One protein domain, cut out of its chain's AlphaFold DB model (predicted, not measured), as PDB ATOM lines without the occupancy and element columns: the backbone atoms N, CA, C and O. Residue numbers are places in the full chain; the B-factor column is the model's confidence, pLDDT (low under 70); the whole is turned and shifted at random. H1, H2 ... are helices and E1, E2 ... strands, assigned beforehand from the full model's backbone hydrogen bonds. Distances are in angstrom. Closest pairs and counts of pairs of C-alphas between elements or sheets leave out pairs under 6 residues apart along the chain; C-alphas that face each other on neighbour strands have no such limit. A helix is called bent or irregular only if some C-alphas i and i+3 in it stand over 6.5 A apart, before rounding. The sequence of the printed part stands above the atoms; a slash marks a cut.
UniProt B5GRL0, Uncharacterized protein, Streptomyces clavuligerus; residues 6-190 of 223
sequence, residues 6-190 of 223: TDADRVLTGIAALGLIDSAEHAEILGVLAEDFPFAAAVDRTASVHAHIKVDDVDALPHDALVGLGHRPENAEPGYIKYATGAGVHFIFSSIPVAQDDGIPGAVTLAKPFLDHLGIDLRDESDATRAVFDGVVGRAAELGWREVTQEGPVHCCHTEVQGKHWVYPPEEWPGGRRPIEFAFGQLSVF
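Overview. This is residues 6 to 190 of the 223 residues of an uncharacterized protein of Streptomyces clavuligerus (UniProt B5GRL0). One sheet of eight strands, twisted and curled like part of a barrel, makes the core, and four helices, H1, H2, H3 and H6, form a second layer over one of its faces. H4 only grazes the sheet near the edge strand E2, and residues 100 to 107, of which 100 to 103 belong to H5, stick out of the body. The printed part has 185 residues with six named helices and eight named strands, in the order H1 H2 H3 E1 H4 E2 E3 E4 H5 E5 H6 E6 E7 E8. The sheet is mixed, with the order E2 E3 E4 E1 E5 E8 E7 E6, and the class is mixed, helices and strands. The whole is compact and rounded, with a radius of gyration of the C-alphas of 15.7 A and spans of 41 by 37 by 35 A.

Along the chain. The sheet's strands, from edge to edge, are E2 at residues 72 to 77, E3 at 80 to 84, E4 at 89 to 94, E1 at 48 to 54, E5 at 114 to 122, E8 at 180 to 184, E7 at 159 to 168 and E6 at 146 to 156. E5 measures 24.1 A from first to last C-alpha, E7 22.5 A, E6 20.9 A and E1 19.2 A. E6 bends by 111 degrees at residue 153, and E7 by 91 degrees at residue 162. The helices are H1, residues 6 to 17, 16.5 A; H2, residues 23 to 32, 14.7 A; H3, residues 40 to 45; H4, residues 63 to 68; H5, residues 100 to 103; and H6, residues 127 to 143, 24.2 A. H6 is only just irregular, with C-alphas 134 and 137 6.51 A apart, and has a kink of 36 degrees near residue 137. H1 begins at C-alpha 6 (-2.440, 23.949, 11.008), E5 at C-alpha 114 (7.008, 44.572, 11.046), and E8 ends at C-alpha 184 (-17.570, 45.085, 14.817).

Arrangement. E5 and E1 are antiparallel at 156 degrees, with N 50 and O 119 2.8 A apart, within hydrogen-bond range. E1 and E4 are parallel at 27 degrees, with N 51 and O 90 at 2.8 A. E2, E3 and E4 form a meander, each strand the antiparallel neighbour of the one before, with N 74 and O 82 at 2.9 A and N 83 and O 91 at 2.8 A. E5 and E8 are parallel at 30 degrees, with N 120 and O 181 at 2.8 A. E6, E7 and E8 form a second meander, with N 148 and O 166 at 2.9 A and N 182 and O 165 at 2.8 A. Two split strand-helix-strand units, two strands running the same way with others between them in the sheet, are E1, H4, E2 and E5, H6, E6, each with a right-handed crossover. H6 runs along the strands over E8 and E7, at a height over the sheet of 9.4 A and at 14 degrees to E7 on the local plane. H2, on the same face, is over E1 and E5 at 9.6 A. H3, also on that face, is over E5 and touches H6, the closest C-alphas being those of Ala 42 and Val 132, 6.0 A apart; H6 touches H3 with residues 129 to 133 alone. H1 and H2 are a helical hairpin and touch at Leu 12 and His 26, whose C-alphas are 6.3 A apart. H1 is on the sheet, its C-alpha 8 lying 6.5 A from C-alpha 89 of E4. H5 is not on the sheet. Every O i to N i+4 pair is within hydrogen-bond range in H1, H2 and H4, with 1 of 2 in H3 and 11 of 13 in H6, while H5 is too short for such a pair.

Size, cuts and confidence. The C-alphas farthest apart, those of Asp 64 and Glu 142, are 44.4 A apart. The printed part has no cut, and the link from E7 to E8, 11 residues, is long. The mean pLDDT of the printed part is 92.6; residues 152, 156 to 158, 175 and 189 to 190 are under 70.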
ATOM      1  N   THR A   6      -3.415  24.515  11.954       90.94
ATOM      2  CA  THR A   6      -2.440  23.949  11.008       90.94
ATOM      3  C   THR A   6      -2.442  24.661   9.654       90.94
ATOM      4  O   THR A   6      -1.384  24.838   9.053       90.94
ATOM      5  N   ASP A   7      -3.607  25.068   9.151       92.56
ATOM      6  CA  ASP A   7      -3.680  25.800   7.883       92.56
ATOM      7  C   ASP A   7      -3.213  27.248   8.053       92.56
ATOM      8  O   ASP A   7      -2.512  27.761   7.178       92.56
ATOM      9  N   ALA A   8      -3.504  27.873   9.201       94.38
ATOM     10  CA  ALA A   8      -2.935  29.173   9.560       94.38
ATOM     11  C   ALA A   8      -1.397  29.125   9.635       94.38
ATOM     12  O   ALA A   8      -0.735  29.942   9.003       94.38
ATOM     13  N   ASP A   9      -0.825  28.131  10.321       96.38
ATOM     14  CA  ASP A   9       0.630  27.923  10.423       96.38
ATOM     15  C   ASP A   9       1.293  27.735   9.045       96.38
ATOM     16  O   ASP A   9       2.338  28.322   8.748       96.38
ATOM     17  N   ARG A  10       0.647  26.992   8.134       95.69
ATOM     18  CA  ARG A  10       1.135  26.838   6.753       95.69
ATOM     19  C   ARG A  10       1.159  28.167   6.001       95.69
ATOM     20  O   ARG A  10       2.134  28.457   5.307       95.69
ATOM     21  N   VAL A  11       0.091  28.955   6.116       95.81
ATOM     22  CA  VAL A  11       0.001  30.283   5.495       95.81
ATOM     23  C   VAL A  11       1.090  31.207   6.050       95.81
ATOM     24  O   VAL A  11       1.817  31.829   5.278       95.81
ATOM     25  N   LEU A  12       1.263  31.234   7.371       96.94
ATOM     26  CA  LEU A  12       2.256  32.073   8.041       96.94
ATOM     27  C   LEU A  12       3.692  31.656   7.718       96.94
ATOM     28  O   LEU A  12       4.539  32.517   7.499       96.94
ATOM     29  N   THR A  13       3.956  30.357   7.572       97.50
ATOM     30  CA  THR A  13       5.248  29.858   7.078       97.50
ATOM     31  C   THR A  13       5.568  30.407   5.684       97.50
ATOM     32  O   THR A  13       6.711  30.774   5.417       97.50
ATOM     33  N   GLY A  14       4.566  30.507   4.802       97.06
ATOM     34  CA  GLY A  14       4.720  31.120   3.480       97.06
ATOM     35  C   GLY A  14       5.082  32.604   3.557       97.06
ATOM     36  O   GLY A  14       6.026  33.036   2.903       97.06
ATOM     37  N   ILE A  15       4.385  33.370   4.401       97.75
ATOM     38  CA  ILE A  15       4.666  34.800   4.625       97.75
ATOM     39  C   ILE A  15       6.058  35.013   5.241       97.75
ATOM     40  O   ILE A  15       6.811  35.873   4.781       97.75
ATOM     41  N   ALA A  16       6.441  34.198   6.225       97.94
ATOM     42  CA  ALA A  16       7.759  34.253   6.851       97.94
ATOM     43  C   ALA A  16       8.885  33.914   5.858       97.94
ATOM     44  O   ALA A  16       9.930  34.563   5.857       97.94
ATOM     45  N   ALA A  17       8.670  32.952   4.953       98.00
ATOM     46  CA  ALA A  17       9.637  32.612   3.905       98.00
ATOM     47  C   ALA A  17       9.871  33.759   2.901       98.00
ATOM     48  O   ALA A  17      10.932  33.818   2.279       98.00
ATOM     49  N   LEU A  18       8.909  34.677   2.765       97.94
ATOM     50  CA  LEU A  18       9.048  35.909   1.983       97.94
ATOM     51  C   LEU A  18       9.729  37.045   2.767       97.94
ATOM     52  O   LEU A  18       9.941  38.118   2.208       97.94
ATOM     53  N   GLY A  19      10.077  36.825   4.039       97.88
ATOM     54  CA  GLY A  19      10.705  37.825   4.905       97.88
ATOM     55  C   GLY A  19       9.761  38.941   5.349       97.88
ATOM     56  O   GLY A  19      10.232  40.016   5.705       97.88
ATOM     57  N   LEU A  20       8.444  38.714   5.291       98.25
ATOM     58  CA  LEU A  20       7.426  39.722   5.612       98.25
ATOM     59  C   LEU A  20       7.021  39.732   7.092       98.25
ATOM     60  O   LEU A  20       6.437  40.713   7.542       98.25
ATOM     61  N   ILE A  21       7.328  38.657   7.820       97.62
ATOM     62  CA  ILE A  21       7.234  38.549   9.280       97.62
ATOM     63  C   ILE A  21       8.414  37.729   9.803       97.62
ATOM     64  O   ILE A  21       8.946  36.877   9.079       97.62
ATOM     65  N   ASP A  22       8.789  37.940  11.061       95.94
ATOM     66  CA  ASP A  22       9.772  37.098  11.746       95.94
ATOM     67  C   ASP A  22       9.132  35.929  12.531       95.94
ATOM     68  O   ASP A  22       7.920  35.695  12.507       95.94
ATOM     69  N   SER A  23       9.961  35.137  13.220       95.25
ATOM     70  CA  SER A  23       9.485  33.999  14.016       95.25
ATOM     71  C   SER A  23       8.662  34.400  15.243       95.25
ATOM     72  O   SER A  23       7.813  33.622  15.676       95.25
ATOM     73  N   ALA A  24       8.936  35.567  15.832       93.69
ATOM     74  CA  ALA A  24       8.198  36.058  16.989       93.69
ATOM     75  C   ALA A  24       6.807  36.536  16.560       93.69
ATOM     76  O   ALA A  24       5.815  36.145  17.168       93.69
ATOM     77  N   GLU A  25       6.726  37.278  15.458       96.06
ATOM     78  CA  GLU A  25       5.471  37.745  14.865       96.06
ATOM     79  C   GLU A  25       4.617  36.579  14.359       96.06
ATOM     80  O   GLU A  25       3.406  36.555  14.575       96.06
ATOM     81  N   HIS A  26       5.240  35.559  13.761       96.44
ATOM     82  CA  HIS A  26       4.555  34.310  13.432       96.44
ATOM     83  C   HIS A  26       3.932  33.675  14.691       96.44
ATOM     84  O   HIS A  26       2.733  33.378  14.712       96.44
ATOM     85  N   ALA A  27       4.716  33.496  15.759       94.69
ATOM     86  CA  ALA A  27       4.216  32.915  17.004       94.69
ATOM     87  C   ALA A  27       3.089  33.751  17.637       94.69
ATOM     88  O   ALA A  27       2.130  33.178  18.152       94.69
ATOM     89  N   GLU A  28       3.174  35.078  17.556       94.62
ATOM     90  CA  GLU A  28       2.164  36.019  18.051       94.62
ATOM     91  C   GLU A  28       0.842  35.912  17.273       94.62
ATOM     92  O   GLU A  28      -0.217  35.758  17.886       94.62
ATOM     93  N   ILE A  29       0.886  35.862  15.934       95.44
ATOM     94  CA  ILE A  29      -0.317  35.653  15.106       95.44
ATOM     95  C   ILE A  29      -0.972  34.305  15.439       95.44
ATOM     96  O   ILE A  29      -2.189  34.226  15.622       95.44
ATOM     97  N   LEU A  30      -0.178  33.237  15.565       94.75
ATOM     98  CA  LEU A  30      -0.700  31.940  15.996       94.75
ATOM     99  C   LEU A  30      -1.240  31.990  17.428       94.75
ATOM    100  O   LEU A  30      -2.211  31.300  17.729       94.75
ATOM    101  N   GLY A  31      -0.645  32.775  18.322       93.69
ATOM    102  CA  GLY A  31      -1.092  32.939  19.705       93.69
ATOM    103  C   GLY A  31      -2.543  33.409  19.810       93.69
ATOM    104  O   GLY A  31      -3.293  32.866  20.615       93.69
ATOM    105  N   VAL A  32      -2.974  34.325  18.939       93.56
ATOM    106  CA  VAL A  32      -4.374  34.795  18.892       93.56
ATOM    107  C   VAL A  32      -5.359  33.687  18.513       93.56
ATOM    108  O   VAL A  32      -6.506  33.707  18.945       93.56
ATOM    109  N   LEU A  33      -4.917  32.682  17.758       93.00
ATOM    110  CA  LEU A  33      -5.737  31.531  17.367       93.00
ATOM    111  C   LEU A  33      -5.686  30.373  18.381       93.00
ATOM    112  O   LEU A  33      -6.108  29.262  18.060       93.00
ATOM    113  N   ALA A  34      -5.061  30.557  19.545       91.69
ATOM    114  CA  ALA A  34      -4.987  29.517  20.565       91.69
ATOM    115  C   ALA A  34      -6.289  29.448  21.379       91.69
ATOM    116  O   ALA A  34      -6.929  30.466  21.627       91.69
ATOM    117  N   GLU A  35      -6.674  28.249  21.825       90.75
ATOM    118  CA  GLU A  35      -7.895  28.053  22.627       90.75
ATOM    119  C   GLU A  35      -7.837  28.783  23.980       90.75
ATOM    120  O   GLU A  35      -8.864  29.175  24.527       90.75
ATOM    121  N   ASP A  36      -6.632  28.978  24.519       92.06
ATOM    122  CA  ASP A  36      -6.374  29.697  25.767       92.06
ATOM    123  C   ASP A  36      -6.129  31.201  25.562       92.06
ATOM    124  O   ASP A  36      -5.828  31.917  26.524       92.06
ATOM    125  N   PHE A  37      -6.297  31.709  24.336       94.62
ATOM    126  CA  PHE A  37      -6.222  33.137  24.068       94.62
ATOM    127  C   PHE A  37      -7.271  33.889  24.914       94.62
ATOM    128  O   PHE A  37      -8.445  33.506  24.918       94.62
ATOM    129  N   PRO A  38      -6.916  34.988  25.614       95.25
ATOM    130  CA  PRO A  38      -7.827  35.619  26.572       95.25
ATOM    131  C   PRO A  38      -9.151  36.140  25.994       95.25
ATOM    132  O   PRO A  38     -10.093  36.353  26.765       95.25
ATOM    133  N   PHE A  39      -9.220  36.314  24.670       96.25
ATOM    134  CA  PHE A  39     -10.413  36.716  23.922       96.25
ATOM    135  C   PHE A  39     -10.861  35.651  22.903       96.25
ATOM    136  O   PHE A  39     -11.451  35.992  21.878       96.25
ATOM    137  N   ALA A  40     -10.615  34.363  23.173       95.38
ATOM    138  CA  ALA A  40     -11.020  33.252  22.302       95.38
ATOM    139  C   ALA A  40     -12.511  33.304  21.903       95.38
ATOM    140  O   ALA A  40     -12.847  33.052  20.753       95.38
ATOM    141  N   ALA A  41     -13.398  33.771  22.792       95.50
ATOM    142  CA  ALA A  41     -14.822  33.945  22.483       95.50
ATOM    143  C   ALA A  41     -15.097  34.903  21.301       95.50
ATOM    144  O   ALA A  41     -16.080  34.727  20.578       95.50
ATOM    145  N   ALA A  42     -14.246  35.915  21.095       96.81
ATOM    146  CA  ALA A  42     -14.319  36.796  19.930       96.81
ATOM    147  C   ALA A  42     -13.787  36.101  18.673       96.81
ATOM    148  O   ALA A  42     -14.385  36.220  17.605       96.81
ATOM    149  N   VAL A  43     -12.711  35.324  18.804       95.31
ATOM    150  CA  VAL A  43     -12.144  34.530  17.703       95.31
ATOM    151  C   VAL A  43     -13.148  33.483  17.208       95.31
ATOM    152  O   VAL A  43     -13.344  33.347  16.004       95.31
ATOM    153  N   ASP A  44     -13.890  32.831  18.100       94.25
ATOM    154  CA  ASP A  44     -14.919  31.849  17.727       94.25
ATOM    155  C   ASP A  44     -16.008  32.445  16.819       94.25
ATOM    156  O   ASP A  44     -16.528  31.782  15.913       94.25
ATOM    157  N   ARG A  45     -16.331  33.725  17.037       94.62
ATOM    158  CA  ARG A  45     -17.355  34.476  16.293       94.62
ATOM    159  C   ARG A  45     -16.801  35.299  15.140       94.62
ATOM    160  O   ARG A  45     -17.572  35.933  14.420       94.62
ATOM    161  N   THR A  46     -15.489  35.299  14.953       94.38
ATOM    162  CA  THR A  46     -14.866  36.107  13.917       94.38
ATOM    163  C   THR A  46     -15.133  35.540  12.526       94.38
ATOM    164  O   THR A  46     -15.278  34.322  12.334       94.38
ATOM    165  N   ALA A  47     -15.199  36.436  11.545       92.56
ATOM    166  CA  ALA A  47     -15.165  36.065  10.136       92.56
ATOM    167  C   ALA A  47     -13.722  35.819   9.676       92.56
ATOM    168  O   ALA A  47     -13.472  34.885   8.912       92.56
ATOM    169  N   SER A  48     -12.787  36.635  10.167       94.44
ATOM    170  CA  SER A  48     -11.360  36.541   9.878       94.44
ATOM    171  C   SER A  48     -10.526  37.173  10.988       94.44
ATOM    172  O   SER A  48     -10.946  38.115  11.653       94.44
ATOM    173  N   VAL A  49      -9.300  36.695  11.139       96.38
ATOM    174  CA  VAL A  49      -8.241  37.465  11.794       96.38
ATOM    175  C   VAL A  49      -7.443  38.161  10.703       96.38
ATOM    176  O   VAL A  49      -7.249  37.587   9.633       96.38
ATOM    177  N   HIS A  50      -6.956  39.372  10.938       97.06
ATOM    178  CA  HIS A  50      -5.993  40.005  10.048       97.06
ATOM    179  C   HIS A  50      -4.706  40.377  10.783       97.06
ATOM    180  O   HIS A  50      -4.728  40.789  11.937       97.06
ATOM    181  N   ALA A  51      -3.577  40.228  10.099       97.81
ATOM    182  CA  ALA A  51      -2.284  40.736  10.528       97.81
ATOM    183  C   ALA A  51      -1.948  41.966   9.685       97.81
ATOM    184  O   ALA A  51      -1.847  41.870   8.457       97.81
ATOM    185  N   HIS A  52      -1.803  43.124  10.330       97.94
ATOM    186  CA  HIS A  52      -1.426  44.360   9.651       97.94
ATOM    187  C   HIS A  52       0.080  44.558   9.757       97.94
ATOM    188  O   HIS A  52       0.612  44.790  10.838       97.94
ATOM    189  N   ILE A  53       0.772  44.477   8.628       98.38
ATOM    190  CA  ILE A  53       2.224  44.564   8.514       98.38
ATOM    191  C   ILE A  53       2.592  45.893   7.852       98.38
ATOM    192  O   ILE A  53       2.149  46.216   6.747       98.38
ATOM    193  N   LYS A  54       3.433  46.677   8.521       97.88
ATOM    194  CA  LYS A  54       4.004  47.895   7.950       97.88
ATOM    195  C   LYS A  54       5.203  47.539   7.093       97.88
ATOM    196  O   LYS A  54       6.092  46.822   7.541       97.88
ATOM    197  N   VAL A  55       5.244  48.083   5.883       98.19
ATOM    198  CA  VAL A  55       6.316  47.868   4.904       98.19
ATOM    199  C   VAL A  55       6.848  49.204   4.395       98.19
ATOM    200  O   VAL A  55       6.269  50.264   4.663       98.19
ATOM    201  N   ASP A  56       8.002  49.180   3.735       97.19
ATOM    202  CA  ASP A  56       8.588  50.396   3.162       97.19
ATOM    203  C   ASP A  56       7.797  50.870   1.946       97.19
ATOM    204  O   ASP A  56       7.455  52.046   1.848       97.19
ATOM    205  N   ASP A  57       7.455  49.937   1.063       97.62
ATOM    206  CA  ASP A  57       6.706  50.192  -0.156       97.62
ATOM    207  C   ASP A  57       5.801  48.995  -0.461       97.62
ATOM    208  O   ASP A  57       6.255  47.851  -0.499       97.62
ATOM    209  N   VAL A  58       4.507  49.265  -0.642       97.56
ATOM    210  CA  VAL A  58       3.518  48.240  -0.985       97.56
ATOM    211  C   VAL A  58       3.708  47.760  -2.420       97.56
ATOM    212  O   VAL A  58       3.555  46.565  -2.655       97.56
ATOM    213  N   ASP A  59       4.114  48.633  -3.346       97.12
ATOM    214  CA  ASP A  59       4.296  48.280  -4.762       97.12
ATOM    215  C   ASP A  59       5.520  47.368  -4.977       97.12
ATOM    216  O   ASP A  59       5.628  46.670  -5.987       97.12
ATOM    217  N   ALA A  60       6.447  47.358  -4.014       97.62
ATOM    218  CA  ALA A  60       7.645  46.523  -4.016       97.62
ATOM    219  C   ALA A  60       7.432  45.137  -3.379       97.62
ATOM    220  O   ALA A  60       8.376  44.342  -3.307       97.62
ATOM    221  N   LEU A  61       6.223  44.829  -2.894       98.19
ATOM    222  CA  LEU A  61       5.920  43.519  -2.322       98.19
ATOM    223  C   LEU A  61       6.065  42.407  -3.374       98.19
ATOM    224  O   LEU A  61       5.822  42.622  -4.564       98.19
ATOM    225  N   PRO A  62       6.387  41.169  -2.956       97.81
ATOM    226  CA  PRO A  62       6.467  40.023  -3.857       97.81
ATOM    227  C   PRO A  62       5.060  39.523  -4.246       97.81
ATOM    228  O   PRO A  62       4.669  38.404  -3.914       97.81
ATOM    229  N   HIS A  63       4.281  40.357  -4.942       97.81
ATOM    230  CA  HIS A  63       2.869  40.131  -5.269       97.81
ATOM    231  C   HIS A  63       2.618  38.797  -5.975       97.81
ATOM    232  O   HIS A  63       1.745  38.036  -5.559       97.81
ATOM    233  N   ASP A  64       3.428  38.465  -6.982       97.75
ATOM    234  CA  ASP A  64       3.304  37.198  -7.708       97.75
ATOM    235  C   ASP A  64       3.534  35.988  -6.794       97.75
ATOM    236  O   ASP A  64       2.864  34.964  -6.934       97.75
ATOM    237  N   ALA A  65       4.445  36.101  -5.821       97.88
ATOM    238  CA  ALA A  65       4.682  35.040  -4.850       97.88
ATOM    239  C   ALA A  65       3.514  34.916  -3.862       97.88
ATOM    240  O   ALA A  65       3.075  33.803  -3.590       97.88
ATOM    241  N   LEU A  66       2.961  36.037  -3.382       97.12
ATOM    242  CA  LEU A  66       1.771  36.051  -2.518       97.12
ATOM    243  C   LEU A  66       0.565  35.404  -3.218       97.12
ATOM    244  O   LEU A  66      -0.108  34.549  -2.641       97.12
ATOM    245  N   VAL A  67       0.330  35.736  -4.490       96.50
ATOM    246  CA  VAL A  67      -0.708  35.089  -5.309       96.50
ATOM    247  C   VAL A  67      -0.384  33.612  -5.547       96.50
ATOM    248  O   VAL A  67      -1.274  32.766  -5.460       96.50
ATOM    249  N   GLY A  68       0.886  33.272  -5.780       95.69
ATOM    250  CA  GLY A  68       1.362  31.893  -5.914       95.69
ATOM    251  C   GLY A  68       1.150  31.035  -4.659       95.69
ATOM    252  O   GLY A  68       0.930  29.830  -4.778       95.69
ATOM    253  N   LEU A  69       1.128  31.648  -3.472       93.94
ATOM    254  CA  LEU A  69       0.736  31.021  -2.200       93.94
ATOM    255  C   LEU A  69      -0.792  30.870  -2.045       93.94
ATOM    256  O   LEU A  69      -1.273  30.375  -1.025       93.94
ATOM    257  N   GLY A  70      -1.571  31.285  -3.047       92.81
ATOM    258  CA  GLY A  70      -3.031  31.219  -3.055       92.81
ATOM    259  C   GLY A  70      -3.713  32.389  -2.347       92.81
ATOM    260  O   GLY A  70      -4.904  32.297  -2.038       92.81
ATOM    261  N   HIS A  71      -2.988  33.473  -2.051       95.44
ATOM    262  CA  HIS A  71      -3.575  34.672  -1.458       95.44
ATOM    263  C   HIS A  71      -4.286  35.500  -2.527       95.44
ATOM    264  O   HIS A  71      -3.822  35.610  -3.663       95.44
ATOM    265  N   ARG A  72      -5.431  36.087  -2.172       95.44
ATOM    266  CA  ARG A  72      -6.247  36.876  -3.100       95.44
ATOM    267  C   ARG A  72      -6.244  38.343  -2.680       95.44
ATOM    268  O   ARG A  72      -6.624  38.607  -1.541       95.44
ATOM    269  N   PRO A  73      -5.858  39.289  -3.549       93.94
ATOM    270  CA  PRO A  73      -6.040  40.704  -3.253       93.94
ATOM    271  C   PRO A  73      -7.542  41.027  -3.228       93.94
ATOM    272  O   PRO A  73      -8.268  40.645  -4.146       93.94
ATOM    273  N   GLU A  74      -8.013  41.698  -2.177       88.19
ATOM    274  CA  GLU A  74      -9.441  42.034  -2.009       88.19
ATOM    275  C   GLU A  74      -9.710  43.538  -1.933       88.19
ATOM    276  O   GLU A  74     -10.767  43.987  -2.365       88.19
ATOM    277  N   ASN A  75      -8.764  44.320  -1.415       83.31
ATOM    278  CA  ASN A  75      -8.849  45.777  -1.358       83.31
ATOM    279  C   ASN A  75      -7.447  46.359  -1.546       83.31
ATOM    280  O   ASN A  75      -6.512  45.882  -0.899       83.31
ATOM    281  N   ALA A  76      -7.288  47.343  -2.424       88.06
ATOM    282  CA  ALA A  76      -5.993  47.936  -2.730       88.06
ATOM    283  C   ALA A  76      -6.146  49.421  -3.053       88.06
ATOM    284  O   ALA A  76      -6.993  49.798  -3.857       88.06
ATOM    285  N   GLU A  77      -5.284  50.226  -2.449       88.19
ATOM    286  CA  GLU A  77      -5.163  51.669  -2.645       88.19
ATOM    287  C   GLU A  77      -3.667  52.028  -2.602       88.19
ATOM    288  O   GLU A  77      -2.865  51.235  -2.100       88.19
ATOM    289  N   PRO A  78      -3.226  53.189  -3.112       90.12
ATOM    290  CA  PRO A  78      -1.815  53.565  -3.058       90.12
ATOM    291  C   PRO A  78      -1.234  53.465  -1.638       90.12
ATOM    292  O   PRO A  78      -1.673  54.154  -0.717       90.12
ATOM    293  N   GLY A  79      -0.237  52.592  -1.466       92.25
ATOM    294  CA  GLY A  79       0.405  52.336  -0.175       92.25
ATOM    295  C   GLY A  79      -0.398  51.471   0.807       92.25
ATOM    296  O   GLY A  79      -0.039  51.423   1.986       92.25
ATOM    297  N   TYR A  80      -1.443  50.773   0.348       93.31
ATOM    298  CA  TYR A  80      -2.255  49.835   1.129       93.31
ATOM    299  C   TYR A  80      -2.728  48.647   0.275       93.31
ATOM    300  O   TYR A  80      -3.263  48.818  -0.818       93.31
ATOM    301  N   ILE A  81      -2.631  47.423   0.793       94.62
ATOM    302  CA  ILE A  81      -3.264  46.259   0.162       94.62
ATOM    303  C   ILE A  81      -3.666  45.205   1.189       94.62
ATOM    304  O   ILE A  81      -2.901  44.878   2.095       94.62
ATOM    305  N   LYS A  82      -4.855  44.628   1.012       95.19
ATOM    306  CA  LYS A  82      -5.345  43.477   1.771       95.19
ATOM    307  C   LYS A  82      -5.335  42.217   0.911       95.19
ATOM    308  O   LYS A  82      -5.947  42.178  -0.157       95.19
ATOM    309  N   TYR A  83      -4.715  41.172   1.441       96.81
ATOM    310  CA  TYR A  83      -4.732  39.812   0.928       96.81
ATOM    311  C   TYR A  83      -5.579  38.909   1.822       96.81
ATOM    312  O   TYR A  83      -5.254  38.689   2.991       96.81
ATOM    313  N   ALA A  84      -6.634  38.330   1.262       95.56
ATOM    314  CA  ALA A  84      -7.363  37.256   1.911       95.56
ATOM    315  C   ALA A  84      -6.711  35.899   1.664       95.56
ATOM    316  O   ALA A  84      -6.094  35.643   0.625       95.56
ATOM    317  N   THR A  85      -6.909  34.995   2.617       94.81
ATOM    318  CA  THR A  85      -6.406  33.622   2.560       94.81
ATOM    319  C   THR A  85      -7.529  32.632   2.832       94.81
ATOM    320  O   THR A  85      -8.548  32.968   3.438       94.81
ATOM    321  N   GLY A  86      -7.338  31.386   2.392       89.81
ATOM    322  CA  GLY A  86      -8.269  30.294   2.687       89.81
ATOM    323  C   GLY A  86      -8.258  29.836   4.150       89.81
ATOM    324  O   GLY A  86      -9.162  29.113   4.546       89.81
ATOM    325  N   ALA A  87      -7.274  30.263   4.946       91.94
ATOM    326  CA  ALA A  87      -7.156  29.919   6.363       91.94
ATOM    327  C   ALA A  87      -7.807  30.968   7.282       91.94
ATOM    328  O   ALA A  87      -7.604  30.932   8.483       91.94
ATOM    329  N   GLY A  88      -8.520  31.963   6.740       90.88
ATOM    330  CA  GLY A  88      -9.165  33.027   7.522       90.88
ATOM    331  C   GLY A  88      -8.214  33.939   8.317       90.88
ATOM    332  O   GLY A  88      -8.687  34.774   9.078       90.88
ATOM    333  N   VAL A  89      -6.896  33.827   8.109       95.69
ATOM    334  CA  VAL A  89      -5.895  34.822   8.525       95.69
ATOM    335  C   VAL A  89      -5.541  35.670   7.313       95.69
ATOM    336  O   VAL A  89      -4.948  35.172   6.360       95.69
ATOM    337  N   HIS A  90      -5.963  36.922   7.292       96.38
ATOM    338  CA  HIS A  90      -5.731  37.859   6.200       96.38
ATOM    339  C   HIS A  90      -4.506  38.726   6.489       96.38
ATOM    340  O   HIS A  90      -4.145  38.933   7.643       96.38
ATOM    341  N   PHE A  91      -3.868  39.246   5.448       98.00
ATOM    342  CA  PHE A  91      -2.712  40.128   5.592       98.00
ATOM    343  C   PHE A  91      -3.035  41.487   5.016       98.00
ATOM    344  O   PHE A  91      -3.493  41.591   3.880       98.00
ATOM    345  N   ILE A  92      -2.791  42.524   5.801       97.12
ATOM    346  CA  ILE A  92      -2.842  43.904   5.345       97.12
ATOM    347  C   ILE A  92      -1.408  44.401   5.311       97.12
ATOM    348  O   ILE A  92      -0.701  44.292   6.307       97.12
ATOM    349  N   PHE A  93      -0.981  44.948   4.182       97.94
ATOM    350  CA  PHE A  93       0.305  45.615   4.062       97.94
ATOM    351  C   PHE A  93       0.083  47.100   3.836       97.94
ATOM    352  O   PHE A  93      -0.745  47.475   3.003       97.94
ATOM    353  N   SER A  94       0.826  47.945   4.547       95.94
ATOM    354  CA  SER A  94       0.773  49.389   4.326       95.94
ATOM    355  C   SER A  94       2.138  50.062   4.409       95.94
ATOM    356  O   SER A  94       2.953  49.748   5.278       95.94
ATOM    357  N   SER A  95       2.354  51.046   3.541       95.75
ATOM    358  CA  SER A  95       3.472  51.997   3.605       95.75
ATOM    359  C   SER A  95       3.033  53.401   4.044       95.75
ATOM    360  O   SER A  95       3.879  54.254   4.314       95.75
ATOM    361  N   ILE A  96       1.722  53.628   4.182       92.12
ATOM    362  CA  ILE A  96       1.114  54.852   4.726       92.12
ATOM    363  C   ILE A  96       0.974  54.807   6.261       92.12
ATOM    364  O   ILE A  96       1.011  53.716   6.841       92.12
ATOM    365  N   PRO A  97       0.788  55.964   6.930       91.50
ATOM    366  CA  PRO A  97       0.417  56.012   8.343       91.50
ATOM    367  C   PRO A  97      -0.923  55.315   8.597       91.50
ATOM    368  O   PRO A  97      -1.917  55.619   7.941       91.50
ATOM    369  N   VAL A  98      -0.946  54.403   9.565       90.75
ATOM    370  CA  VAL A  98      -2.149  53.645   9.973       90.75
ATOM    371  C   VAL A  98      -2.367  53.672  11.487       90.75
ATOM    372  O   VAL A  98      -3.400  53.222  11.977       90.75
ATOM    373  N   ALA A  99      -1.417  54.244  12.227       92.50
ATOM    374  CA  ALA A  99      -1.466  54.397  13.666       92.50
ATOM    375  C   ALA A  99      -1.091  55.823  14.088       92.50
ATOM    376  O   ALA A  99      -0.322  56.508  13.416       92.50
ATOM    377  N   GLN A 100      -1.628  56.281  15.217       92.62
ATOM    378  CA  GLN A 100      -1.346  57.618  15.753       92.62
ATOM    379  C   GLN A 100       0.144  57.821  16.071       92.62
ATOM    380  O   GLN A 100       0.658  58.931  15.940       92.62
ATOM    381  N   ASP A 101       0.841  56.751  16.457       92.50
ATOM    382  CA  ASP A 101       2.275  56.765  16.753       92.50
ATOM    383  C   ASP A 101       3.165  56.923  15.505       92.50
ATOM    384  O   ASP A 101       4.300  57.381  15.642       92.50
ATOM    385  N   ASP A 102       2.656  56.679  14.290       91.50
ATOM    386  CA  ASP A 102       3.405  56.899  13.039       91.50
ATOM    387  C   ASP A 102       3.799  58.367  12.837       91.50
ATOM    388  O   ASP A 102       4.818  58.673  12.217       91.50
ATOM    389  N   GLY A 103       2.988  59.290  13.362       87.50
ATOM    390  CA  GLY A 103       3.235  60.728  13.283       87.50
ATOM    391  C   GLY A 103       4.185  61.262  14.357       87.50
ATOM    392  O   GLY A 103       4.492  62.455  14.347       87.50
ATOM    393  N   ILE A 104       4.637  60.422  15.295       90.69
ATOM    394  CA  ILE A 104       5.408  60.845  16.467       90.69
ATOM    395  C   ILE A 104       6.874  60.415  16.300       90.69
ATOM    396  O   ILE A 104       7.181  59.220  16.366       90.69
ATOM    397  N   PRO A 105       7.819  61.362  16.130       89.69
ATOM    398  CA  PRO A 105       9.233  61.032  15.996       89.69
ATOM    399  C   PRO A 105       9.747  60.180  17.165       89.69
ATOM    400  O   PRO A 105       9.698  60.596  18.321       89.69
ATOM    401  N   GLY A 106      10.268  58.992  16.848       88.75
ATOM    402  CA  GLY A 106      10.844  58.065  17.824       88.75
ATOM    403  C   GLY A 106       9.845  57.175  18.572       88.75
ATOM    404  O   GLY A 106      10.290  56.378  19.392       88.75
ATOM    405  N   ALA A 107       8.535  57.267  18.300       90.19
ATOM    406  CA  ALA A 107       7.554  56.344  18.882       90.19
ATOM    407  C   ALA A 107       7.663  54.939  18.268       90.19
ATOM    408  O   ALA A 107       7.686  53.939  18.981       90.19
ATOM    409  N   VAL A 108       7.818  54.862  16.945       91.31
ATOM    410  CA  VAL A 108       8.076  53.605  16.238       91.31
ATOM    411  C   VAL A 108       9.583  53.423  16.066       91.31
ATOM    412  O   VAL A 108      10.247  54.222  15.409       91.31
ATOM    413  N   THR A 109      10.130  52.364  16.664       90.69
ATOM    414  CA  THR A 109      11.579  52.064  16.655       90.69
ATOM    415  C   THR A 109      11.943  50.807  15.867       90.69
ATOM    416  O   THR A 109      13.120  50.490  15.707       90.69
ATOM    417  N   LEU A 110      10.941  50.083  15.373       92.38
ATOM    418  CA  LEU A 110      11.112  48.817  14.674       92.38
ATOM    419  C   LEU A 110      11.511  49.044  13.218       92.38
ATOM    420  O   LEU A 110      11.006  49.950  12.555       92.38
ATOM    421  N   ALA A 111      12.398  48.187  12.718       94.75
ATOM    422  CA  ALA A 111      12.702  48.130  11.297       94.75
ATOM    423  C   ALA A 111      11.534  47.481  10.546       94.75
ATOM    424  O   ALA A 111      10.929  46.536  11.042       94.75
ATOM    425  N   LYS A 112      11.226  47.993   9.352       97.19
ATOM    426  CA  LYS A 112      10.248  47.390   8.446       97.19
ATOM    427  C   LYS A 112      10.890  46.221   7.667       97.19
ATOM    428  O   LYS A 112      12.088  46.290   7.383       97.19
ATOM    429  N   PRO A 113      10.117  45.185   7.287       98.00
ATOM    430  CA  PRO A 113       8.712  44.996   7.632       98.00
ATOM    431  C   PRO A 113       8.521  44.611   9.106       98.00
ATOM    432  O   PRO A 113       9.388  43.968   9.689       98.00
ATOM    433  N   PHE A 114       7.397  45.016   9.703       97.12
ATOM    434  CA  PHE A 114       7.008  44.572  11.046       97.12
ATOM    435  C   PHE A 114       5.488  44.488  11.202       97.12
ATOM    436  O   PHE A 114       4.743  45.268  10.599       97.12
ATOM    437  N   LEU A 115       5.030  43.573  12.051       97.56
ATOM    438  CA  LEU A 115       3.643  43.442  12.484       97.56
ATOM    439  C   LEU A 115       3.259  44.646  13.352       97.56
ATOM    440  O   LEU A 115       3.779  44.820  14.452       97.56
ATOM    441  N   ASP A 116       2.355  45.493  12.871       96.81
ATOM    442  CA  ASP A 116       1.851  46.639  13.625       96.81
ATOM    443  C   ASP A 116       0.817  46.198  14.662       96.81
ATOM    444  O   ASP A 116       0.985  46.483  15.845       96.81
ATOM    445  N   HIS A 117      -0.216  45.478  14.223       97.50
ATOM    446  CA  HIS A 117      -1.287  44.972  15.077       97.50
ATOM    447  C   HIS A 117      -1.950  43.727  14.478       97.50
ATOM    448  O   HIS A 117      -1.773  43.392  13.301       97.50
ATOM    449  N   LEU A 118      -2.739  43.057  15.314       97.62
ATOM    450  CA  LEU A 118      -3.646  41.983  14.921       97.62
ATOM    451  C   LEU A 118      -5.076  42.487  15.021       97.62
ATOM    452  O   LEU A 118      -5.386  43.220  15.951       97.62
ATOM    453  N   GLY A 119      -5.951  42.077  14.114       96.81
ATOM    454  CA  GLY A 119      -7.363  42.420  14.193       96.81
ATOM    455  C   GLY A 119      -8.278  41.214  14.113       96.81
ATOM    456  O   GLY A 119      -8.015  40.255  13.392       96.81
ATOM    457  N   ILE A 120      -9.358  41.265  14.884       97.50
ATOM    458  CA  ILE A 120     -10.406  40.252  14.971       97.50
ATOM    459  C   ILE A 120     -11.670  40.855  14.358       97.50
ATOM    460  O   ILE A 120     -12.300  41.754  14.922       97.50
ATOM    461  N   ASP A 121     -12.040  40.348  13.183       95.88
ATOM    462  CA  ASP A 121     -13.097  40.893  12.336       95.88
ATOM    463  C   ASP A 121     -14.475  40.289  12.672       95.88
ATOM    464  O   ASP A 121     -14.897  39.268  12.117       95.88
ATOM    465  N   LEU A 122     -15.224  40.938  13.564       96.25
ATOM    466  CA  LEU A 122     -16.567  40.532  13.993       96.25
ATOM    467  C   LEU A 122     -17.632  41.058  13.016       96.25
ATOM    468  O   LEU A 122     -18.285  42.073  13.252       96.25
ATOM    469  N   ARG A 123     -17.783  40.366  11.881       94.50
ATOM    470  CA  ARG A 123     -18.653  40.799  10.765       94.50
ATOM    471  C   ARG A 123     -20.118  40.379  10.890       94.50
ATOM    472  O   ARG A 123     -20.956  40.914  10.169       94.50
ATOM    473  N   ASP A 124     -20.416  39.418  11.756       93.38
ATOM    474  CA  ASP A 124     -21.791  39.031  12.077       93.38
ATOM    475  C   ASP A 124     -22.403  40.038  13.058       93.38
ATOM    476  O   ASP A 124     -21.918  40.199  14.172       93.38
ATOM    477  N   GLU A 125     -23.488  40.693  12.654       93.56
ATOM    478  CA  GLU A 125     -24.160  41.729  13.450       93.56
ATOM    479  C   GLU A 125     -25.242  41.169  14.386       93.56
ATOM    480  O   GLU A 125     -26.105  41.905  14.862       93.56
ATOM    481  N   SER A 126     -25.226  39.863  14.665       96.19
ATOM    482  CA  SER A 126     -26.130  39.266  15.647       96.19
ATOM    483  C   SER A 126     -25.899  39.810  17.063       96.19
ATOM    484  O   SER A 126     -24.767  40.098  17.462       96.19
ATOM    485  N   ASP A 127     -26.963  39.845  17.874       96.56
ATOM    486  CA  ASP A 127     -26.902  40.251  19.291       96.56
ATOM    487  C   ASP A 127     -25.831  39.484  20.075       96.56
ATOM    488  O   ASP A 127     -25.187  40.011  20.979       96.56
ATOM    489  N   ALA A 128     -25.618  38.217  19.724       96.44
ATOM    490  CA  ALA A 128     -24.661  37.366  20.403       96.44
ATOM    491  C   ALA A 128     -23.205  37.715  20.043       96.44
ATOM    492  O   ALA A 128     -22.322  37.587  20.890       96.44
ATOM    493  N   THR A 129     -22.943  38.175  18.817       97.00
ATOM    494  CA  THR A 129     -21.627  38.695  18.417       97.00
ATOM    495  C   THR A 129     -21.403  40.098  18.973       97.00
ATOM    496  O   THR A 129     -20.323  40.379  19.494       97.00
ATOM    497  N   ARG A 130     -22.448  40.933  18.989       96.19
ATOM    498  CA  ARG A 130     -22.429  42.242  19.648       96.19
ATOM    499  C   ARG A 130     -22.095  42.137  21.138       96.19
ATOM    500  O   ARG A 130     -21.219  42.848  21.610       96.19
ATOM    501  N   ALA A 131     -22.721  41.209  21.859       97.25
ATOM    502  CA  ALA A 131     -22.445  40.992  23.280       97.25
ATOM    503  C   ALA A 131     -20.985  40.586  23.549       97.25
ATOM    504  O   ALA A 131     -20.412  40.980  24.563       97.25
ATOM    505  N   VAL A 132     -20.374  39.811  22.645       97.56
ATOM    506  CA  VAL A 132     -18.948  39.467  22.740       97.56
ATOM    507  C   VAL A 132     -18.066  40.683  22.474       97.56
ATOM    508  O   VAL A 132     -17.116  40.895  23.221       97.56
ATOM    509  N   PHE A 133     -18.395  41.490  21.462       97.44
ATOM    510  CA  PHE A 133     -17.698  42.744  21.174       97.44
ATOM    511  C   PHE A 133     -17.741  43.703  22.371       97.44
ATOM    512  O   PHE A 133     -16.688  44.068  22.885       97.44
ATOM    513  N   ASP A 134     -18.933  44.015  22.888       96.19
ATOM    514  CA  ASP A 134     -19.097  44.912  24.041       96.19
ATOM    515  C   ASP A 134     -18.391  44.358  25.303       96.19
ATOM    516  O   ASP A 134     -17.905  45.105  26.155       96.19
ATOM    517  N   GLY A 135     -18.293  43.027  25.424       97.19
ATOM    518  CA  GLY A 135     -17.604  42.337  26.516       97.19
ATOM    519  C   GLY A 135     -16.075  42.456  26.498       97.19
ATOM    520  O   GLY A 135     -15.444  42.209  27.531       97.19
ATOM    521  N   VAL A 136     -15.465  42.861  25.375       97.44
ATOM    522  CA  VAL A 136     -14.002  43.019  25.241       97.44
ATOM    523  C   VAL A 136     -13.456  43.983  26.289       97.44
ATOM    524  O   VAL A 136     -12.454  43.678  26.932       97.44
ATOM    525  N   VAL A 137     -14.133  45.112  26.509       95.00
ATOM    526  CA  VAL A 137     -13.693  46.145  27.461       95.00
ATOM    527  C   VAL A 137     -13.658  45.598  28.889       95.00
ATOM    528  O   VAL A 137     -12.663  45.754  29.597       95.00
ATOM    529  N   GLY A 138     -14.715  44.893  29.303       97.00
ATOM    530  CA  GLY A 138     -14.768  44.257  30.622       97.00
ATOM    531  C   GLY A 138     -13.671  43.208  30.790       97.00
ATOM    532  O   GLY A 138     -12.986  43.178  31.813       97.00
ATOM    533  N   ARG A 139     -13.439  42.398  29.751       97.56
ATOM    534  CA  ARG A 139     -12.400  41.369  29.769       97.56
ATOM    535  C   ARG A 139     -10.987  41.955  29.823       97.56
ATOM    536  O   ARG A 139     -10.155  41.445  30.569       97.56
ATOM    537  N   ALA A 140     -10.714  43.023  29.077       96.75
ATOM    538  CA  ALA A 140      -9.439  43.733  29.138       96.75
ATOM    539  C   ALA A 140      -9.178  44.272  30.553       96.75
ATOM    540  O   ALA A 140      -8.101  44.044  31.106       96.75
ATOM    541  N   ALA A 141     -10.192  44.872  31.184       96.12
ATOM    542  CA  ALA A 141     -10.096  45.369  32.554       96.12
ATOM    543  C   ALA A 141      -9.803  44.254  33.577       96.12
ATOM    544  O   ALA A 141      -8.947  44.433  34.442       96.12
ATOM    545  N   GLU A 142     -10.451  43.086  33.466       96.81
ATOM    546  CA  GLU A 142     -10.165  41.918  34.321       96.81
ATOM    547  C   GLU A 142      -8.711  41.443  34.221       96.81
ATOM    548  O   GLU A 142      -8.133  40.980  35.205       96.81
ATOM    549  N   LEU A 143      -8.130  41.542  33.025       94.62
ATOM    550  CA  LEU A 143      -6.754  41.141  32.741       94.62
ATOM    551  C   LEU A 143      -5.735  42.243  33.066       94.62
ATOM    552  O   LEU A 143      -4.533  41.988  33.007       94.62
ATOM    553  N   GLY A 144      -6.192  43.460  33.380       94.44
ATOM    554  CA  GLY A 144      -5.336  44.635  33.540       94.44
ATOM    555  C   GLY A 144      -4.717  45.128  32.226       94.44
ATOM    556  O   GLY A 144      -3.666  45.765  32.248       94.44
ATOM    557  N   TRP A 145      -5.328  44.803  31.084       95.94
ATOM    558  CA  TRP A 145      -4.886  45.269  29.770       95.94
ATOM    559  C   TRP A 145      -5.458  46.658  29.512       95.94
ATOM    560  O   TRP A 145      -6.606  46.935  29.863       95.94
ATOM    561  N   ARG A 146      -4.654  47.525  28.895       95.56
ATOM    562  CA  ARG A 146      -5.103  48.870  28.516       95.56
ATOM    563  C   ARG A 146      -5.970  48.785  27.271       95.56
ATOM    564  O   ARG A 146      -5.837  47.860  26.472       95.56
ATOM    565  N   GLU A 147      -6.823  49.771  27.093       95.44
ATOM    566  CA  GLU A 147      -7.911  49.753  26.138       95.44
ATOM    567  C   GLU A 147      -8.211  51.152  25.589       95.44
ATOM    568  O   GLU A 147      -8.077  52.164  26.274       95.44
ATOM    569  N   VAL A 148      -8.636  51.218  24.330       94.50
ATOM    570  CA  VAL A 148      -9.183  52.437  23.726       94.50
ATOM    571  C   VAL A 148     -10.365  52.053  22.851       94.50
ATOM    572  O   VAL A 148     -10.264  51.153  22.020       94.50
ATOM    573  N   THR A 149     -11.477  52.764  23.003       92.12
ATOM    574  CA  THR A 149     -12.688  52.529  22.214       92.12
ATOM    575  C   THR A 149     -12.909  53.648  21.206       92.12
ATOM    576  O   THR A 149     -12.782  54.827  21.536       92.12
ATOM    577  N   GLN A 150     -13.270  53.270  19.983       88.25
ATOM    578  CA  GLN A 150     -13.733  54.169  18.930       88.25
ATOM    579  C   GLN A 150     -15.197  53.820  18.629       88.25
ATOM    580  O   GLN A 150     -15.486  52.772  18.051       88.25
ATOM    581  N   GLU A 151     -16.110  54.679  19.089       80.81
ATOM    582  CA  GLU A 151     -17.565  54.526  18.944       80.81
ATOM    583  C   GLU A 151     -18.087  55.166  17.650       80.81
ATOM    584  O   GLU A 151     -17.594  56.213  17.225       80.81
ATOM    585  N   GLY A 152     -19.162  54.604  17.092       68.06
ATOM    586  CA  GLY A 152     -19.797  55.089  15.860       68.06
ATOM    587  C   GLY A 152     -19.186  54.473  14.598       68.06
ATOM    588  O   GLY A 152     -18.359  53.572  14.708       68.06
ATOM    589  N   PRO A 153     -19.588  54.907  13.387       75.50
ATOM    590  CA  PRO A 153     -18.918  54.442  12.181       75.50
ATOM    591  C   PRO A 153     -17.437  54.833  12.252       75.50
ATOM    592  O   PRO A 153     -17.101  56.016  12.283       75.50
ATOM    593  N   VAL A 154     -16.564  53.832  12.324       72.94
ATOM    594  CA  VAL A 154     -15.112  54.003  12.377       72.94
ATOM    595  C   VAL A 154     -14.567  53.864  10.966       72.94
ATOM    596  O   VAL A 154     -14.661  52.792  10.362       72.94
ATOM    597  N   HIS A 155     -13.971  54.936  10.453       75.81
ATOM    598  CA  HIS A 155     -13.414  55.032   9.113       75.81
ATOM    599  C   HIS A 155     -11.899  54.801   9.141       75.81
ATOM    600  O   HIS A 155     -11.118  55.717   9.411       75.81
ATOM    601  N   CYS A 156     -11.457  53.593   8.794       68.00
ATOM    602  CA  CYS A 156     -10.038  53.241   8.735       68.00
ATOM    603  C   CYS A 156      -9.649  52.798   7.324       68.00
ATOM    604  O   CYS A 156     -10.261  51.880   6.773       68.00
ATOM    605  N   CYS A 157      -8.631  53.455   6.752       65.38
ATOM    606  CA  CYS A 157      -7.959  53.059   5.508       65.38
ATOM    607  C   CYS A 157      -8.927  52.563   4.415       65.38
ATOM    608  O   CYS A 157      -8.749  51.472   3.882       65.38
ATOM    609  N   HIS A 158      -9.956  53.364   4.101       69.56
ATOM    610  CA  HIS A 158     -10.964  53.120   3.048       69.56
ATOM    611  C   HIS A 158     -12.125  52.182   3.416       69.56
ATOM    612  O   HIS A 158     -12.907  51.787   2.552       69.56
ATOM    613  N   THR A 159     -12.282  51.851   4.697       73.94
ATOM    614  CA  THR A 159     -13.369  50.991   5.179       73.94
ATOM    615  C   THR A 159     -14.086  51.599   6.375       73.94
ATOM    616  O   THR A 159     -13.487  52.338   7.155       73.94
ATOM    617  N   GLU A 160     -15.371  51.293   6.500       84.44
ATOM    618  CA  GLU A 160     -16.233  51.668   7.618       84.44
ATOM    619  C   GLU A 160     -16.703  50.410   8.359       84.44
ATOM    620  O   GLU A 160     -17.052  49.401   7.733       84.44
ATOM    621  N   VAL A 161     -16.697  50.483   9.691       86.12
ATOM    622  CA  VAL A 161     -17.250  49.479  10.616       86.12
ATOM    623  C   VAL A 161     -18.047  50.182  11.714       86.12
ATOM    624  O   VAL A 161     -17.848  51.370  11.936       86.12
ATOM    625  N   GLN A 162     -18.924  49.484  12.431       89.19
ATOM    626  CA  GLN A 162     -19.808  50.100  13.435       89.19
ATOM    627  C   GLN A 162     -19.117  50.488  14.750       89.19
ATOM    628  O   GLN A 162     -19.711  51.189  15.568       89.19
ATOM    629  N   GLY A 163     -17.912  49.978  14.988       91.88
ATOM    630  CA  GLY A 163     -17.153  50.267  16.194       91.88
ATOM    631  C   GLY A 163     -15.845  49.496  16.234       91.88
ATOM    632  O   GLY A 163     -15.706  48.440  15.600       91.88
ATOM    633  N   LYS A 164     -14.891  50.023  17.005       94.56
ATOM    634  CA  LYS A 164     -13.642  49.328  17.309       94.56
ATOM    635  C   LYS A 164     -13.302  49.390  18.789       94.56
ATOM    636  O   LYS A 164     -13.391  50.445  19.416       94.56
ATOM    637  N   HIS A 165     -12.819  48.269  19.307       96.62
ATOM    638  CA  HIS A 165     -12.086  48.224  20.565       96.62
ATOM    639  C   HIS A 165     -10.631  47.880  20.275       96.62
ATOM    640  O   HIS A 165     -10.343  46.932  19.552       96.62
ATOM    641  N   TRP A 166      -9.722  48.642  20.861       97.44
ATOM    642  CA  TRP A 166      -8.296  48.369  20.851       97.44
ATOM    643  C   TRP A 166      -7.882  47.931  22.236       97.44
ATOM    644  O   TRP A 166      -8.217  48.610  23.203       97.44
ATOM    645  N   VAL A 167      -7.139  46.836  22.334       97.25
ATOM    646  CA  VAL A 167      -6.522  46.402  23.589       97.25
ATOM    647  C   VAL A 167      -5.012  46.300  23.422       97.25
ATOM    648  O   VAL A 167      -4.512  45.928  22.360       97.25
ATOM    649  N   TYR A 168      -4.290  46.626  24.485       96.31
ATOM    650  CA  TYR A 168      -2.834  46.660  24.526       96.31
ATOM    651  C   TYR A 168      -2.358  45.680  25.603       96.31
ATOM    652  O   TYR A 168      -2.541  45.956  26.799       96.31
ATOM    653  N   PRO A 169      -1.786  44.526  25.205       93.50
ATOM    654  CA  PRO A 169      -1.212  43.580  26.149       93.50
ATOM    655  C   PRO A 169      -0.100  44.233  26.989       93.50
ATOM    656  O   PRO A 169       0.649  45.072  26.478       93.50
ATOM    657  N   PRO A 170       0.045  43.868  28.274       90.25
ATOM    658  CA  PRO A 170       1.143  44.351  29.101       90.25
ATOM    659  C   PRO A 170       2.488  43.816  28.597       90.25
ATOM    660  O   PRO A 170       2.570  42.806  27.899       90.25
ATOM    661  N   GLU A 171       3.570  44.486  28.984       83.94
ATOM    662  CA  GLU A 171       4.924  44.187  28.513       83.94
ATOM    663  C   GLU A 171       5.400  42.761  28.824       83.94
ATOM    664  O   GLU A 171       6.220  42.201  28.088       83.94
ATOM    665  N   GLU A 172       4.910  42.209  29.928       82.56
ATOM    666  CA  GLU A 172       5.173  40.871  30.443       82.56
ATOM    667  C   GLU A 172       4.282  39.776  29.831       82.56
ATOM    668  O   GLU A 172       4.437  38.604  30.184       82.56
ATOM    669  N   TRP A 173       3.354  40.119  28.928       84.12
ATOM    670  CA  TRP A 173       2.500  39.127  28.281       84.12
ATOM    671  C   TRP A 173       3.327  38.193  27.374       84.12
ATOM    672  O   TRP A 173       4.032  38.662  26.478       84.12
ATOM    673  N   PRO A 174       3.244  36.859  27.557       71.75
ATOM    674  CA  PRO A 174       4.029  35.900  26.779       71.75
ATOM    675  C   PRO A 174       3.633  35.818  25.299       71.75
ATOM    676  O   PRO A 174       4.409  35.295  24.504       71.75
ATOM    677  N   GLY A 175       2.444  36.301  24.922       68.31
ATOM    678  CA  GLY A 175       1.937  36.246  23.548       68.31
ATOM    679  C   GLY A 175       2.352  37.421  22.662       68.31
ATOM    680  O   GLY A 175       1.817  37.530  21.568       68.31
ATOM    681  N   GLY A 176       3.264  38.281  23.124       76.12
ATOM    682  CA  GLY A 176       3.718  39.465  22.394       76.12
ATOM    683  C   GLY A 176       3.093  40.764  22.903       76.12
ATOM    684  O   GLY A 176       2.377  40.785  23.901       76.12
ATOM    685  N   ARG A 177       3.443  41.883  22.270       84.75
ATOM    686  CA  ARG A 177       3.066  43.239  22.723       84.75
ATOM    687  C   ARG A 177       2.228  43.983  21.693       84.75
ATOM    688  O   ARG A 177       1.987  45.180  21.863       84.75
ATOM    689  N   ARG A 178       1.850  43.332  20.591       93.25
ATOM    690  CA  ARG A 178       1.140  44.025  19.524       93.25
ATOM    691  C   ARG A 178      -0.272  44.370  19.982       93.25
ATOM    692  O   ARG A 178      -0.924  43.547  20.628       93.25
ATOM    693  N   PRO A 179      -0.750  45.583  19.665       96.38
ATOM    694  CA  PRO A 179      -2.143  45.931  19.861       96.38
ATOM    695  C   PRO A 179      -3.054  44.919  19.169       96.38
ATOM    696  O   PRO A 179      -2.720  44.388  18.103       96.38
ATOM    697  N   ILE A 180      -4.218  44.688  19.766       97.56
ATOM    698  CA  ILE A 180      -5.255  43.833  19.198       97.56
ATOM    699  C   ILE A 180      -6.492  44.690  18.944       97.56
ATOM    700  O   ILE A 180      -7.043  45.300  19.863       97.56
ATOM    701  N   GLU A 181      -6.900  44.749  17.684       97.50
ATOM    702  CA  GLU A 181      -8.124  45.378  17.210       97.50
ATOM    703  C   GLU A 181      -9.279  44.372  17.280       97.50
ATOM    704  O   GLU A 181      -9.168  43.232  16.833       97.50
ATOM    705  N   PHE A 182     -10.428  44.807  17.773       97.56
ATOM    706  CA  PHE A 182     -11.707  44.138  17.584       97.56
ATOM    707  C   PHE A 182     -12.570  45.077  16.759       97.56
ATOM    708  O   PHE A 182     -12.871  46.180  17.213       97.56
ATOM    709  N   ALA A 183     -12.958  44.661  15.557       95.62
ATOM    710  CA  ALA A 183     -13.758  45.475  14.649       95.62
ATOM    711  C   ALA A 183     -15.143  44.851  14.477       95.62
ATOM    712  O   ALA A 183     -15.255  43.738  13.960       95.62
ATOM    713  N   PHE A 184     -16.190  45.564  14.894       95.44
ATOM    714  CA  PHE A 184     -17.570  45.085  14.817       95.44
ATOM    715  C   PHE A 184     -18.331  45.707  13.649       95.44
ATOM    716  O   PHE A 184     -18.261  46.913  13.414       95.44
ATOM    717  N   GLY A 185     -19.101  44.878  12.951       92.12
ATOM    718  CA  GLY A 185     -19.990  45.295  11.875       92.12
ATOM    719  C   GLY A 185     -19.520  44.870  10.489       92.12
ATOM    720  O   GLY A 185     -18.343  44.550  10.252       92.12
ATOM    721  N   GLN A 186     -20.470  44.867   9.556       88.88
ATOM    722  CA  GLN A 186     -20.185  44.634   8.149       88.88
ATOM    723  C   GLN A 186     -19.201  45.676   7.623       88.88
ATOM    724  O   GLN A 186     -19.248  46.851   7.978       88.88
ATOM    725  N   LEU A 187     -18.288  45.218   6.770       82.00
ATOM    726  CA  LEU A 187     -17.293  46.083   6.162       82.00
ATOM    727  C   LEU A 187     -17.915  46.788   4.958       82.00
ATOM    728  O   LEU A 187     -18.245  46.138   3.965       82.00
ATOM    729  N   SER A 188     -18.042  48.109   5.040       77.25
ATOM    730  CA  SER A 188     -18.435  48.942   3.901       77.25
ATOM    731  C   SER A 188     -17.201  49.643   3.344       77.25
ATOM    732  O   SER A 188     -16.488  50.321   4.080       77.25
ATOM    733  N   VAL A 189     -16.916  49.465   2.053       68.62
ATOM    734  CA  VAL A 189     -15.825  50.188   1.379       68.62
ATOM    735  C   VAL A 189     -16.295  51.612   1.100       68.62
ATOM    736  O   VAL A 189     -17.374  51.812   0.541       68.62
ATOM    737  N   PHE A 190     -15.503  52.602   1.505       62.62
ATOM    738  CA  PHE A 190     -15.841  54.013   1.354       62.62
ATOM    739  C   PHE A 190     -14.956  54.668   0.290       62.62
ATOM    740  O   PHE A 190     -13.736  54.657   0.399       62.62
TER     741      PHE A 190